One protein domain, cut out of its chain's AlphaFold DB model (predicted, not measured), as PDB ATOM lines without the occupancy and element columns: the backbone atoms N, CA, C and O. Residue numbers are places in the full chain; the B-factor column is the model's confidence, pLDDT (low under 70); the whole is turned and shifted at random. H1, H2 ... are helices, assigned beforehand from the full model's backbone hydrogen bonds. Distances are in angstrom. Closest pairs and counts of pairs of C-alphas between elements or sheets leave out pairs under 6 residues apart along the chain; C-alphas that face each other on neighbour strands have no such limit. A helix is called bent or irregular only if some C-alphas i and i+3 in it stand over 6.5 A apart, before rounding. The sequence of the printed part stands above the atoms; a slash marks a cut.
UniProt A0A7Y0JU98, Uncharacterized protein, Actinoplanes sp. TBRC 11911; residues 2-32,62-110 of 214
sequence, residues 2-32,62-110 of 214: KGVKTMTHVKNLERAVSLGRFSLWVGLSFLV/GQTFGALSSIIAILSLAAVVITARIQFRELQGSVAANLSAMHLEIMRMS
ATOM      1  N   LYS A   2     144.910 102.809 119.372       49.66
ATOM      2  CA  LYS A   2     144.822 103.705 118.191       49.66
ATOM      3  C   LYS A   2     144.691 105.206 118.532       49.66
ATOM      4  O   LYS A   2     145.253 106.018 117.812       49.66
ATOM      5  N   GLY A   3     144.050 105.567 119.652       47.84
ATOM      6  CA  GLY A   3     143.804 106.971 120.039       47.84
ATOM      7  C   GLY A   3     145.034 107.783 120.479       47.84
ATOM      8  O   GLY A   3     145.075 108.991 120.284       47.84
ATOM      9  N   VAL A   4     146.078 107.136 121.012       56.16
ATOM     10  CA  VAL A   4     147.306 107.832 121.457       56.16
ATOM     11  C   VAL A   4     148.146 108.294 120.258       56.16
ATOM     12  O   VAL A   4     148.736 109.375 120.277       56.16
ATOM     13  N   LYS A   5     148.160 107.510 119.173       57.00
ATOM     14  CA  LYS A   5     148.940 107.809 117.962       57.00
ATOM     15  C   LYS A   5     148.358 108.992 117.180       57.00
ATOM     16  O   LYS A   5     149.114 109.849 116.732       57.00
ATOM     17  N   THR A   6     147.031 109.085 117.081       62.22
ATOM     18  CA  THR A   6     146.331 110.223 116.460       62.22
ATOM     19  C   THR A   6     146.501 111.509 117.264       62.22
ATOM     20  O   THR A   6     146.812 112.548 116.690       62.22
ATOM     21  N   MET A   7     146.402 111.440 118.594       57.28
ATOM     22  CA  MET A   7     146.553 112.613 119.463       57.28
ATOM     23  C   MET A   7     147.988 113.181 119.458       57.28
ATOM     24  O   MET A   7     148.187 114.390 119.563       57.28
ATOM     25  N   THR A   8     148.995 112.321 119.268       67.00
ATOM     26  CA  THR A   8     150.405 112.736 119.136       67.00
ATOM     27  C   THR A   8     150.682 113.378 117.770       67.00
ATOM     28  O   THR A   8     151.399 114.373 117.689       67.00
ATOM     29  N   HIS A   9     150.070 112.863 116.699       63.28
ATOM     30  CA  HIS A   9     150.202 113.433 115.354       63.28
ATOM     31  C   HIS A   9     149.596 114.837 115.246       63.28
ATOM     32  O   HIS A   9     150.209 115.714 114.642       63.28
ATOM     33  N   VAL A  10     148.438 115.068 115.875       66.75
ATOM     34  CA  VAL A  10     147.775 116.384 115.887       66.75
ATOM     35  C   VAL A  10     148.610 117.418 116.651       66.75
ATOM     36  O   VAL A  10     148.895 118.484 116.114       66.75
ATOM     37  N   LYS A  11     149.122 117.074 117.844       66.00
ATOM     38  CA  LYS A  11     150.001 117.970 118.625       66.00
ATOM     39  C   LYS A  11     151.293 118.340 117.894       66.00
ATOM     40  O   LYS A  11     151.775 119.463 118.028       66.00
ATOM     41  N   ASN A  12     151.869 117.409 117.134       70.44
ATOM     42  CA  ASN A  12     153.075 117.675 116.351       70.44
ATOM     43  C   ASN A  12     152.793 118.605 115.162       70.44
ATOM     44  O   ASN A  12     153.630 119.449 114.846       70.44
ATOM     45  N   LEU A  13     151.610 118.499 114.550       67.31
ATOM     46  CA  LEU A  13     151.182 119.378 113.464       67.31
ATOM     47  C   LEU A  13     150.914 120.806 113.967       67.31
ATOM     48  O   LEU A  13     151.401 121.765 113.373       67.31
ATOM     49  N   GLU A  14     150.229 120.957 115.104       63.84
ATOM     50  CA  GLU A  14     149.987 122.264 115.736       63.84
ATOM     51  C   GLU A  14     151.291 122.958 116.154       63.84
ATOM     52  O   GLU A  14     151.465 124.151 115.902       63.84
ATOM     53  N   ARG A  15     152.245 122.206 116.725       63.56
ATOM     54  CA  ARG A  15     153.585 122.721 117.056       63.56
ATOM     55  C   ARG A  15     154.368 123.129 115.813       63.56
ATOM     56  O   ARG A  15     155.011 124.171 115.835       63.56
ATOM     57  N   ALA A  16     154.315 122.351 114.732       65.44
ATOM     58  CA  ALA A  16     154.995 122.694 113.481       65.44
ATOM     59  C   ALA A  16     154.432 123.988 112.862       65.44
ATOM     60  O   ALA A  16     155.193 124.850 112.424       65.44
ATOM     61  N   VAL A  17     153.109 124.171 112.904       67.50
ATOM     62  CA  VAL A  17     152.446 125.401 112.445       67.50
ATOM     63  C   VAL A  17     152.772 126.590 113.359       67.50
ATOM     64  O   VAL A  17     153.038 127.686 112.862       67.50
ATOM     65  N   SER A  18     152.809 126.403 114.685       69.44
ATOM     66  CA  SER A  18     153.169 127.478 115.620       69.44
ATOM     67  C   SER A  18     154.640 127.883 115.494       69.44
ATOM     68  O   SER A  18     154.942 129.073 115.527       69.44
ATOM     69  N   LEU A  19     155.546 126.918 115.296       70.94
ATOM     70  CA  LEU A  19     156.972 127.146 115.039       70.94
ATOM     71  C   LEU A  19     157.191 127.880 113.711       70.94
ATOM     72  O   LEU A  19     157.981 128.820 113.663       70.94
ATOM     73  N   GLY A  20     156.446 127.521 112.659       73.06
ATOM     74  CA  GLY A  20     156.490 128.219 111.370       73.06
ATOM     75  C   GLY A  20     156.022 129.673 111.468       73.06
ATOM     76  O   GLY A  20     156.688 130.580 110.972       73.06
ATOM     77  N   ARG A  21     154.918 129.924 112.185       74.00
ATOM     78  CA  ARG A  21     154.422 131.287 112.443       74.00
ATOM     79  C   ARG A  21     155.394 132.088 113.310       74.00
ATOM     80  O   ARG A  21     155.652 133.246 113.002       74.00
ATOM     81  N   PHE A  22     155.966 131.483 114.350       79.31
ATOM     82  CA  PHE A  22     156.955 132.132 115.215       79.31
ATOM     83  C   PHE A  22     158.229 132.509 114.445       79.31
ATOM     84  O   PHE A  22     158.681 133.647 114.534       79.31
ATOM     85  N   SER A  23     158.757 131.601 113.617       79.69
ATOM     86  CA  SER A  23     159.926 131.867 112.771       79.69
ATOM     87  C   SER A  23     159.674 132.995 111.767       79.69
ATOM     88  O   SER A  23     160.572 133.798 111.518       79.69
ATOM     89  N   LEU A  24     158.462 133.084 111.209       81.50
ATOM     90  CA  LEU A  24     158.068 134.185 110.328       81.50
ATOM     91  C   LEU A  24     158.056 135.531 111.062       81.50
ATOM     92  O   LEU A  24     158.598 136.505 110.547       81.50
ATOM     93  N   TRP A  25     157.497 135.590 112.273       83.38
ATOM     94  CA  TRP A  25     157.469 136.821 113.074       83.38
ATOM     95  C   TRP A  25     158.860 137.266 113.535       83.38
ATOM     96  O   TRP A  25     159.159 138.462 113.506       83.38
ATOM     97  N   VAL A  26     159.728 136.323 113.911       87.62
ATOM     98  CA  VAL A  26     161.126 136.613 114.267       87.62
ATOM     99  C   VAL A  26     161.899 137.119 113.051       87.62
ATOM    100  O   VAL A  26     162.582 138.137 113.148       87.62
ATOM    101  N   GLY A  27     161.742 136.470 111.894       86.38
ATOM    102  CA  GLY A  27     162.370 136.902 110.644       86.38
ATOM    103  C   GLY A  27     161.918 138.297 110.210       86.38
ATOM    104  O   GLY A  27     162.752 139.139 109.882       86.38
ATOM    105  N   LEU A  28     160.613 138.576 110.281       86.94
ATOM    106  CA  LEU A  28     160.052 139.890 109.961       86.94
ATOM    107  C   LEU A  28     160.578 140.975 110.912       86.94
ATOM    108  O   LEU A  28     160.984 142.044 110.464       86.94
ATOM    109  N   SER A  29     160.632 140.685 112.213       85.31
ATOM    110  CA  SER A  29     161.149 141.623 113.217       85.31
ATOM    111  C   SER A  29     162.635 141.919 113.009       85.31
ATOM    112  O   SER A  29     163.053 143.072 113.099       85.31
ATOM    113  N   PHE A  30     163.434 140.898 112.680       91.88
ATOM    114  CA  PHE A  30     164.854 141.066 112.379       91.88
ATOM    115  C   PHE A  30     165.073 141.901 111.113       91.88
ATOM    116  O   PHE A  30     165.924 142.786 111.103       91.88
ATOM    117  N   LEU A  31     164.272 141.674 110.068       90.31
ATOM    118  CA  LEU A  31     164.334 142.446 108.827       90.31
ATOM    119  C   LEU A  31     164.021 143.928 109.071       90.31
ATOM    120  O   LEU A  31     164.741 144.794 108.577       90.31
ATOM    121  N   VAL A  32     163.000 144.222 109.882       90.75
ATOM    122  CA  VAL A  32     162.657 145.596 110.279       90.75
ATOM    123  C   VAL A  32     163.790 146.233 111.087       90.75
ATOM    124  O   VAL A  32     164.209 147.348 110.777       90.75
ATOM    125  N   GLY A  62     162.920 164.434 101.690       76.44
ATOM    126  CA  GLY A  62     162.157 164.106 102.897       76.44
ATOM    127  C   GLY A  62     160.728 164.657 102.883       76.44
ATOM    128  O   GLY A  62     159.796 163.960 103.287       76.44
ATOM    129  N   GLN A  63     160.522 165.859 102.344       81.44
ATOM    130  CA  GLN A  63     159.206 166.485 102.229       81.44
ATOM    131  C   GLN A  63     158.278 165.709 101.277       81.44
ATOM    132  O   GLN A  63     157.097 165.524 101.584       81.44
ATOM    133  N   THR A  64     158.808 165.165 100.174       81.75
ATOM    134  CA  THR A  64     158.027 164.305  99.260       81.75
ATOM    135  C   THR A  64     157.645 162.962  99.891       81.75
ATOM    136  O   THR A  64     156.503 162.516  99.751       81.75
ATOM    137  N   PHE A  65     158.544 162.346 100.667       80.38
ATOM    138  CA  PHE A  65     158.228 161.137 101.436       80.38
ATOM    139  C   PHE A  65     157.236 161.412 102.574       80.38
ATOM    140  O   PHE A  65     156.375 160.575 102.848       80.38
ATOM    141  N   GLY A  66     157.285 162.591 103.200       81.00
ATOM    142  CA  GLY A  66     156.278 163.044 104.164       81.00
ATOM    143  C   GLY A  66     154.882 163.130 103.540       81.00
ATOM    144  O   GLY A  66     153.915 162.595 104.087       81.00
ATOM    145  N   ALA A  67     154.785 163.706 102.341       82.06
ATOM    146  CA  ALA A  67     153.528 163.762 101.599       82.06
ATOM    147  C   ALA A  67     153.015 162.353 101.237       82.06
ATOM    148  O   ALA A  67     151.862 162.031 101.518       82.06
ATOM    149  N   LEU A  68     153.871 161.470 100.711       80.31
ATOM    150  CA  LEU A  68     153.482 160.099 100.342       80.31
ATOM    151  C   LEU A  68     153.098 159.232 101.553       80.31
ATOM    152  O   LEU A  68     152.110 158.499 101.510       80.31
ATOM    153  N   SER A  69     153.853 159.323 102.648       87.69
ATOM    154  CA  SER A  69     153.596 158.547 103.866       87.69
ATOM    155  C   SER A  69     152.284 158.938 104.542       87.69
ATOM    156  O   SER A  69     151.579 158.060 105.036       87.69
ATOM    157  N   SER A  70     151.901 160.219 104.500       91.62
ATOM    158  CA  SER A  70     150.612 160.659 105.043       91.62
ATOM    159  C   SER A  70     149.424 160.052 104.286       91.62
ATOM    160  O   SER A  70     148.469 159.599 104.915       91.62
ATOM    161  N   ILE A  71     149.517 159.926 102.957       91.94
ATOM    162  CA  ILE A  71     148.505 159.246 102.134       91.94
ATOM    163  C   ILE A  71     148.396 157.767 102.534       91.94
ATOM    164  O   ILE A  71     147.294 157.266 102.768       91.94
ATOM    165  N   ILE A  72     149.528 157.070 102.670       90.00
ATOM    166  CA  ILE A  72     149.553 155.655 103.077       90.00
ATOM    167  C   ILE A  72     148.984 155.476 104.490       90.00
ATOM    168  O   ILE A  72     148.229 154.532 104.731       90.00
ATOM    169  N   ALA A  73     149.296 156.383 105.417       93.69
ATOM    170  CA  ALA A  73     148.771 156.350 106.778       93.69
ATOM    171  C   ALA A  73     147.243 156.520 106.801       93.69
ATOM    172  O   ALA A  73     146.558 155.762 107.488       93.69
ATOM    173  N   ILE A  74     146.699 157.445 106.001       94.62
ATOM    174  CA  ILE A  74     145.248 157.646 105.862       94.62
ATOM    175  C   ILE A  74     144.575 156.386 105.304       94.62
ATOM    176  O   ILE A  74     143.575 155.931 105.859       94.62
ATOM    177  N   LEU A  75     145.134 155.785 104.248       94.31
ATOM    178  CA  LEU A  75     144.602 154.550 103.659       94.31
ATOM    179  C   LEU A  75     144.652 153.377 104.643       94.31
ATOM    180  O   LEU A  75     143.687 152.623 104.766       94.31
ATOM    181  N   SER A  76     145.755 153.250 105.380       94.75
ATOM    182  CA  SER A  76     145.925 152.212 106.400       94.75
ATOM    183  C   SER A  76     144.907 152.377 107.526       94.75
ATOM    184  O   SER A  76     144.262 151.409 107.926       94.75
ATOM    185  N   LEU A  77     144.698 153.609 108.000       94.69
ATOM    186  CA  LEU A  77     143.694 153.910 109.015       94.69
ATOM    187  C   LEU A  77     142.279 153.602 108.511       94.69
ATOM    188  O   LEU A  77     141.497 152.984 109.231       94.69
ATOM    189  N   ALA A  78     141.959 153.973 107.269       95.31
ATOM    190  CA  ALA A  78     140.674 153.654 106.654       95.31
ATOM    191  C   ALA A  78     140.447 152.135 106.588       95.31
ATOM    192  O   ALA A  78     139.384 151.659 106.985       95.31
ATOM    193  N   ALA A  79     141.458 151.366 106.175       93.69
ATOM    194  CA  ALA A  79     141.391 149.908 106.156       93.69
ATOM    195  C   ALA A  79     141.145 149.317 107.557       93.69
ATOM    196  O   ALA A  79     140.298 148.433 107.708       93.69
ATOM    197  N   VAL A  80     141.816 149.833 108.595       94.94
ATOM    198  CA  VAL A  80     141.599 149.415 109.993       94.94
ATOM    199  C   VAL A  80     140.180 149.744 110.456       94.94
ATOM    200  O   VAL A  80     139.517 148.887 111.036       94.94
ATOM    201  N   VAL A  81     139.677 150.948 110.169       95.50
ATOM    202  CA  VAL A  81     138.316 151.365 110.545       95.50
ATOM    203  C   VAL A  81     137.259 150.509 109.843       95.50
ATOM    204  O   VAL A  81     136.309 150.062 110.489       95.50
ATOM    205  N   ILE A  82     137.426 150.240 108.545       93.88
ATOM    206  CA  ILE A  82     136.535 149.357 107.778       93.88
ATOM    207  C   ILE A  82     136.553 147.948 108.378       93.88
ATOM    208  O   ILE A  82     135.495 147.380 108.650       93.88
ATOM    209  N   THR A  83     137.743 147.414 108.656       93.19
ATOM    210  CA  THR A  83     137.905 146.085 109.261       93.19
ATOM    211  C   THR A  83     137.233 146.017 110.633       93.19
ATOM    212  O   THR A  83     136.464 145.096 110.891       93.19
ATOM    213  N   ALA A  84     137.438 147.019 111.489       88.81
ATOM    214  CA  ALA A  84     136.809 147.090 112.805       88.81
ATOM    215  C   ALA A  84     135.275 147.158 112.712       88.81
ATOM    216  O   ALA A  84     134.576 146.507 113.486       88.81
ATOM    217  N   ARG A  85     134.728 147.898 111.737       90.56
ATOM    218  CA  ARG A  85     133.278 147.960 111.487       90.56
ATOM    219  C   ARG A  85     132.707 146.605 111.077       90.56
ATOM    220  O   ARG A  85     131.628 146.253 111.547       90.56
ATOM    221  N   ILE A  86     133.409 145.864 110.220       86.38
ATOM    222  CA  ILE A  86     132.999 144.518 109.798       86.38
ATOM    223  C   ILE A  86     133.050 143.562 110.997       86.38
ATOM    224  O   ILE A  86     132.031 142.962 111.334       86.38
ATOM    225  N   GLN A  87     134.177 143.524 111.716       83.75
ATOM    226  CA  GLN A  87     134.359 142.677 112.901       83.75
ATOM    227  C   GLN A  87     133.307 142.947 113.981       83.75
ATOM    228  O   GLN A  87     132.766 142.016 114.573       83.75
ATOM    229  N   PHE A  88     132.959 144.213 114.228       77.94
ATOM    230  CA  PHE A  88     131.961 144.554 115.241       77.94
ATOM    231  C   PHE A  88     130.561 144.032 114.883       77.94
ATOM    232  O   PHE A  88     129.830 143.562 115.755       77.94
ATOM    233  N   ARG A  89     130.190 144.072 113.597       74.88
ATOM    234  CA  ARG A  89     128.910 143.520 113.120       74.88
ATOM    235  C   ARG A  89     128.871 141.999 113.248       74.88
ATOM    236  O   ARG A  89     127.850 141.456 113.665       74.88
ATOM    237  N   GLU A  90     129.976 141.328 112.934       75.31
ATOM    238  CA  GLU A  90     130.104 139.874 113.082       75.31
ATOM    239  C   GLU A  90     130.012 139.440 114.551       75.31
ATOM    240  O   GLU A  90     129.280 138.502 114.869       75.31
ATOM    241  N   LEU A  91     130.673 140.165 115.462       73.81
ATOM    242  CA  LEU A  91     130.628 139.883 116.900       73.81
ATOM    243  C   LEU A  91     129.211 139.995 117.469       73.81
ATOM    244  O   LEU A  91     128.773 139.100 118.192       73.81
ATOM    245  N   GLN A  92     128.466 141.050 117.128       72.25
ATOM    246  CA  GLN A  92     127.097 141.196 117.633       72.25
ATOM    247  C   GLN A  92     126.163 140.090 117.125       72.25
ATOM    248  O   GLN A  92     125.368 139.555 117.901       72.25
ATOM    249  N   GLY A  93     126.291 139.697 115.854       67.31
ATOM    250  CA  GLY A  93     125.536 138.569 115.306       67.31
ATOM    251  C   GLY A  93     125.906 137.236 115.964       67.31
ATOM    252  O   GLY A  93     125.024 136.427 116.257       67.31
ATOM    253  N   SER A  94     127.196 137.028 116.244       74.25
ATOM    254  CA  SER A  94     127.709 135.823 116.901       74.25
ATOM    255  C   SER A  94     127.197 135.679 118.334       74.25
ATOM    256  O   SER A  94     126.732 134.601 118.697       74.25
ATOM    257  N   VAL A  95     127.198 136.756 119.129       69.94
ATOM    258  CA  VAL A  95     126.696 136.716 120.514       69.94
ATOM    259  C   VAL A  95     125.211 136.357 120.556       69.94
ATOM    260  O   VAL A  95     124.821 135.472 121.315       69.94
ATOM    261  N   ALA A  96     124.386 136.994 119.719       71.12
ATOM    262  CA  ALA A  96     122.956 136.695 119.663       71.12
ATOM    263  C   ALA A  96     122.695 135.242 119.231       71.12
ATOM    264  O   ALA A  96     121.912 134.544 119.870       71.12
ATOM    265  N   ALA A  97     123.398 134.762 118.200       70.38
ATOM    266  CA  ALA A  97     123.285 133.378 117.748       70.38
ATOM    267  C   ALA A  97     123.732 132.371 118.821       70.38
ATOM    268  O   ALA A  97     123.086 131.339 118.993       70.38
ATOM    269  N   ASN A  98     124.798 132.679 119.567       76.62
ATOM    270  CA  ASN A  98     125.304 131.829 120.641       76.62
ATOM    271  C   ASN A  98     124.319 131.739 121.817       76.62
ATOM    272  O   ASN A  98     124.055 130.649 122.313       76.62
ATOM    273  N   LEU A  99     123.724 132.866 122.226       74.88
ATOM    274  CA  LEU A  99     122.692 132.883 123.269       74.88
ATOM    275  C   LEU A  99     121.448 132.089 122.851       74.88
ATOM    276  O   LEU A  99     120.929 131.308 123.646       74.88
ATOM    277  N   SER A 100     120.998 132.237 121.601       72.50
ATOM    278  CA  SER A 100     119.895 131.430 121.071       72.50
ATOM    279  C   SER A 100     120.236 129.939 121.045       72.50
ATOM    280  O   SER A 100     119.401 129.129 121.430       72.50
ATOM    281  N   ALA A 101     121.456 129.562 120.651       76.25
ATOM    282  CA  ALA A 101     121.893 128.166 120.652       76.25
ATOM    283  C   ALA A 101     121.912 127.561 122.065       76.25
ATOM    284  O   ALA A 101     121.370 126.476 122.262       76.25
ATOM    285  N   MET A 102     122.448 128.285 123.054       76.88
ATOM    286  CA  MET A 102     122.414 127.858 124.458       76.88
ATOM    287  C   MET A 102     120.980 127.703 124.975       76.88
ATOM    288  O   MET A 102     120.678 126.748 125.684       76.88
ATOM    289  N   HIS A 103     120.076 128.621 124.616       74.25
ATOM    290  CA  HIS A 103     118.676 128.519 125.021       74.25
ATOM    291  C   HIS A 103     118.006 127.263 124.446       74.25
ATOM    292  O   HIS A 103     117.330 126.536 125.172       74.25
ATOM    293  N   LEU A 104     118.248 126.971 123.164       73.81
ATOM    294  CA  LEU A 104     117.763 125.750 122.519       73.81
ATOM    295  C   LEU A 104     118.329 124.486 123.177       73.81
ATOM    296  O   LEU A 104     117.608 123.501 123.313       73.81
ATOM    297  N   GLU A 105     119.591 124.507 123.603       81.19
ATOM    298  CA  GLU A 105     120.228 123.386 124.299       81.19
ATOM    299  C   GLU A 105     119.582 123.118 125.663       81.19
ATOM    300  O   GLU A 105     119.205 121.981 125.944       81.19
ATOM    301  N   ILE A 106     119.373 124.161 126.473       76.44
ATOM    302  CA  ILE A 106     118.684 124.046 127.768       76.44
ATOM    303  C   ILE A 106     117.279 123.481 127.572       76.44
ATOM    304  O   ILE A 106     116.891 122.526 128.240       76.44
ATOM    305  N   MET A 107     116.533 124.037 126.619       71.31
ATOM    306  CA  MET A 107     115.172 123.596 126.355       71.31
ATOM    307  C   MET A 107     115.116 122.153 125.841       71.31
ATOM    308  O   MET A 107     114.221 121.405 126.223       71.31
ATOM    309  N   ARG A 108     116.083 121.730 125.019       74.44
ATOM    310  CA  ARG A 108     116.200 120.336 124.577       74.44
ATOM    311  C   ARG A 108     116.451 119.391 125.752       74.44
ATOM    312  O   ARG A 108     115.759 118.386 125.853       74.44
ATOM    313  N   MET A 109     117.367 119.735 126.662       76.25
ATOM    314  CA  MET A 109     117.610 118.938 127.874       76.25
ATOM    315  C   MET A 109     116.341 118.801 128.728       76.25
ATOM    316  O   MET A 109     116.048 117.716 129.217       76.25
ATOM    317  N   SER A 110     115.549 119.870 128.854       69.25
ATOM    318  CA  SER A 110     114.271 119.838 129.580       69.25
ATOM    319  C   SER A 110     113.160 119.065 128.862       69.25
ATOM    320  O   SER A 110     112.200 118.650 129.500       69.25
TER     321      SER A 110
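What this domain is: This is residues 2 to 32 and 62 to 110 of the 214 residues of an uncharacterized protein of Actinoplanes sp. TBRC 11911 (UniProt A0A7Y0JU98). Two long helices, H1 and then the longer H2, form an open, flat frame with empty space between them. The printed part goes along H1 and comes back along H2 roughly the other way; the C-alphas on the two sides of the cut, those of Val 32 and Gly 62, are 19.9 A apart, and the first and last printed C-alphas, those of Lys 2 and Ser 110, are 36.4 A apart. The printed part has 80 residues, held by the two named helices, with no named strand; its class is all helix. It is extended, with a radius of gyration of the C-alphas of 22.8 A and spans of 69 by 38 by 10 A.

How they stand to each other: H1, residues 2 to 32, and H2, residues 62 to 110, are apart, with no C-alpha of the one within 8 A of the other. Both stand free over their full length: no C-alpha 8 or more apart along the chain comes within 10 A. In H2 each O i to N i+4 pair is within hydrogen-bond range, and in H1 26 of 27 are. Neither helix is bent or irregular.

Where its parts are: H1 begins at C-alpha 2, (144.822, 103.705, 118.191), and ends at C-alpha 32, (162.657, 145.596, 110.279), a length of 46.2 A. H2 begins at C-alpha 62, (162.157, 164.106, 102.897), and ends at C-alpha 110, (114.271, 119.838, 129.580), a length of 70.5 A.

The domain as a whole: The two C-alphas farthest apart in the domain are those of Gly 62 and Ser 110, 70.5 A. The link from H1 to H2 runs across the cut, where residues 33 to 61 are not printed. The mean pLDDT of the printed part is 77.9; 19 residues are under 70, namely 2 to 11, 13 to 18, 93, 95 and 110.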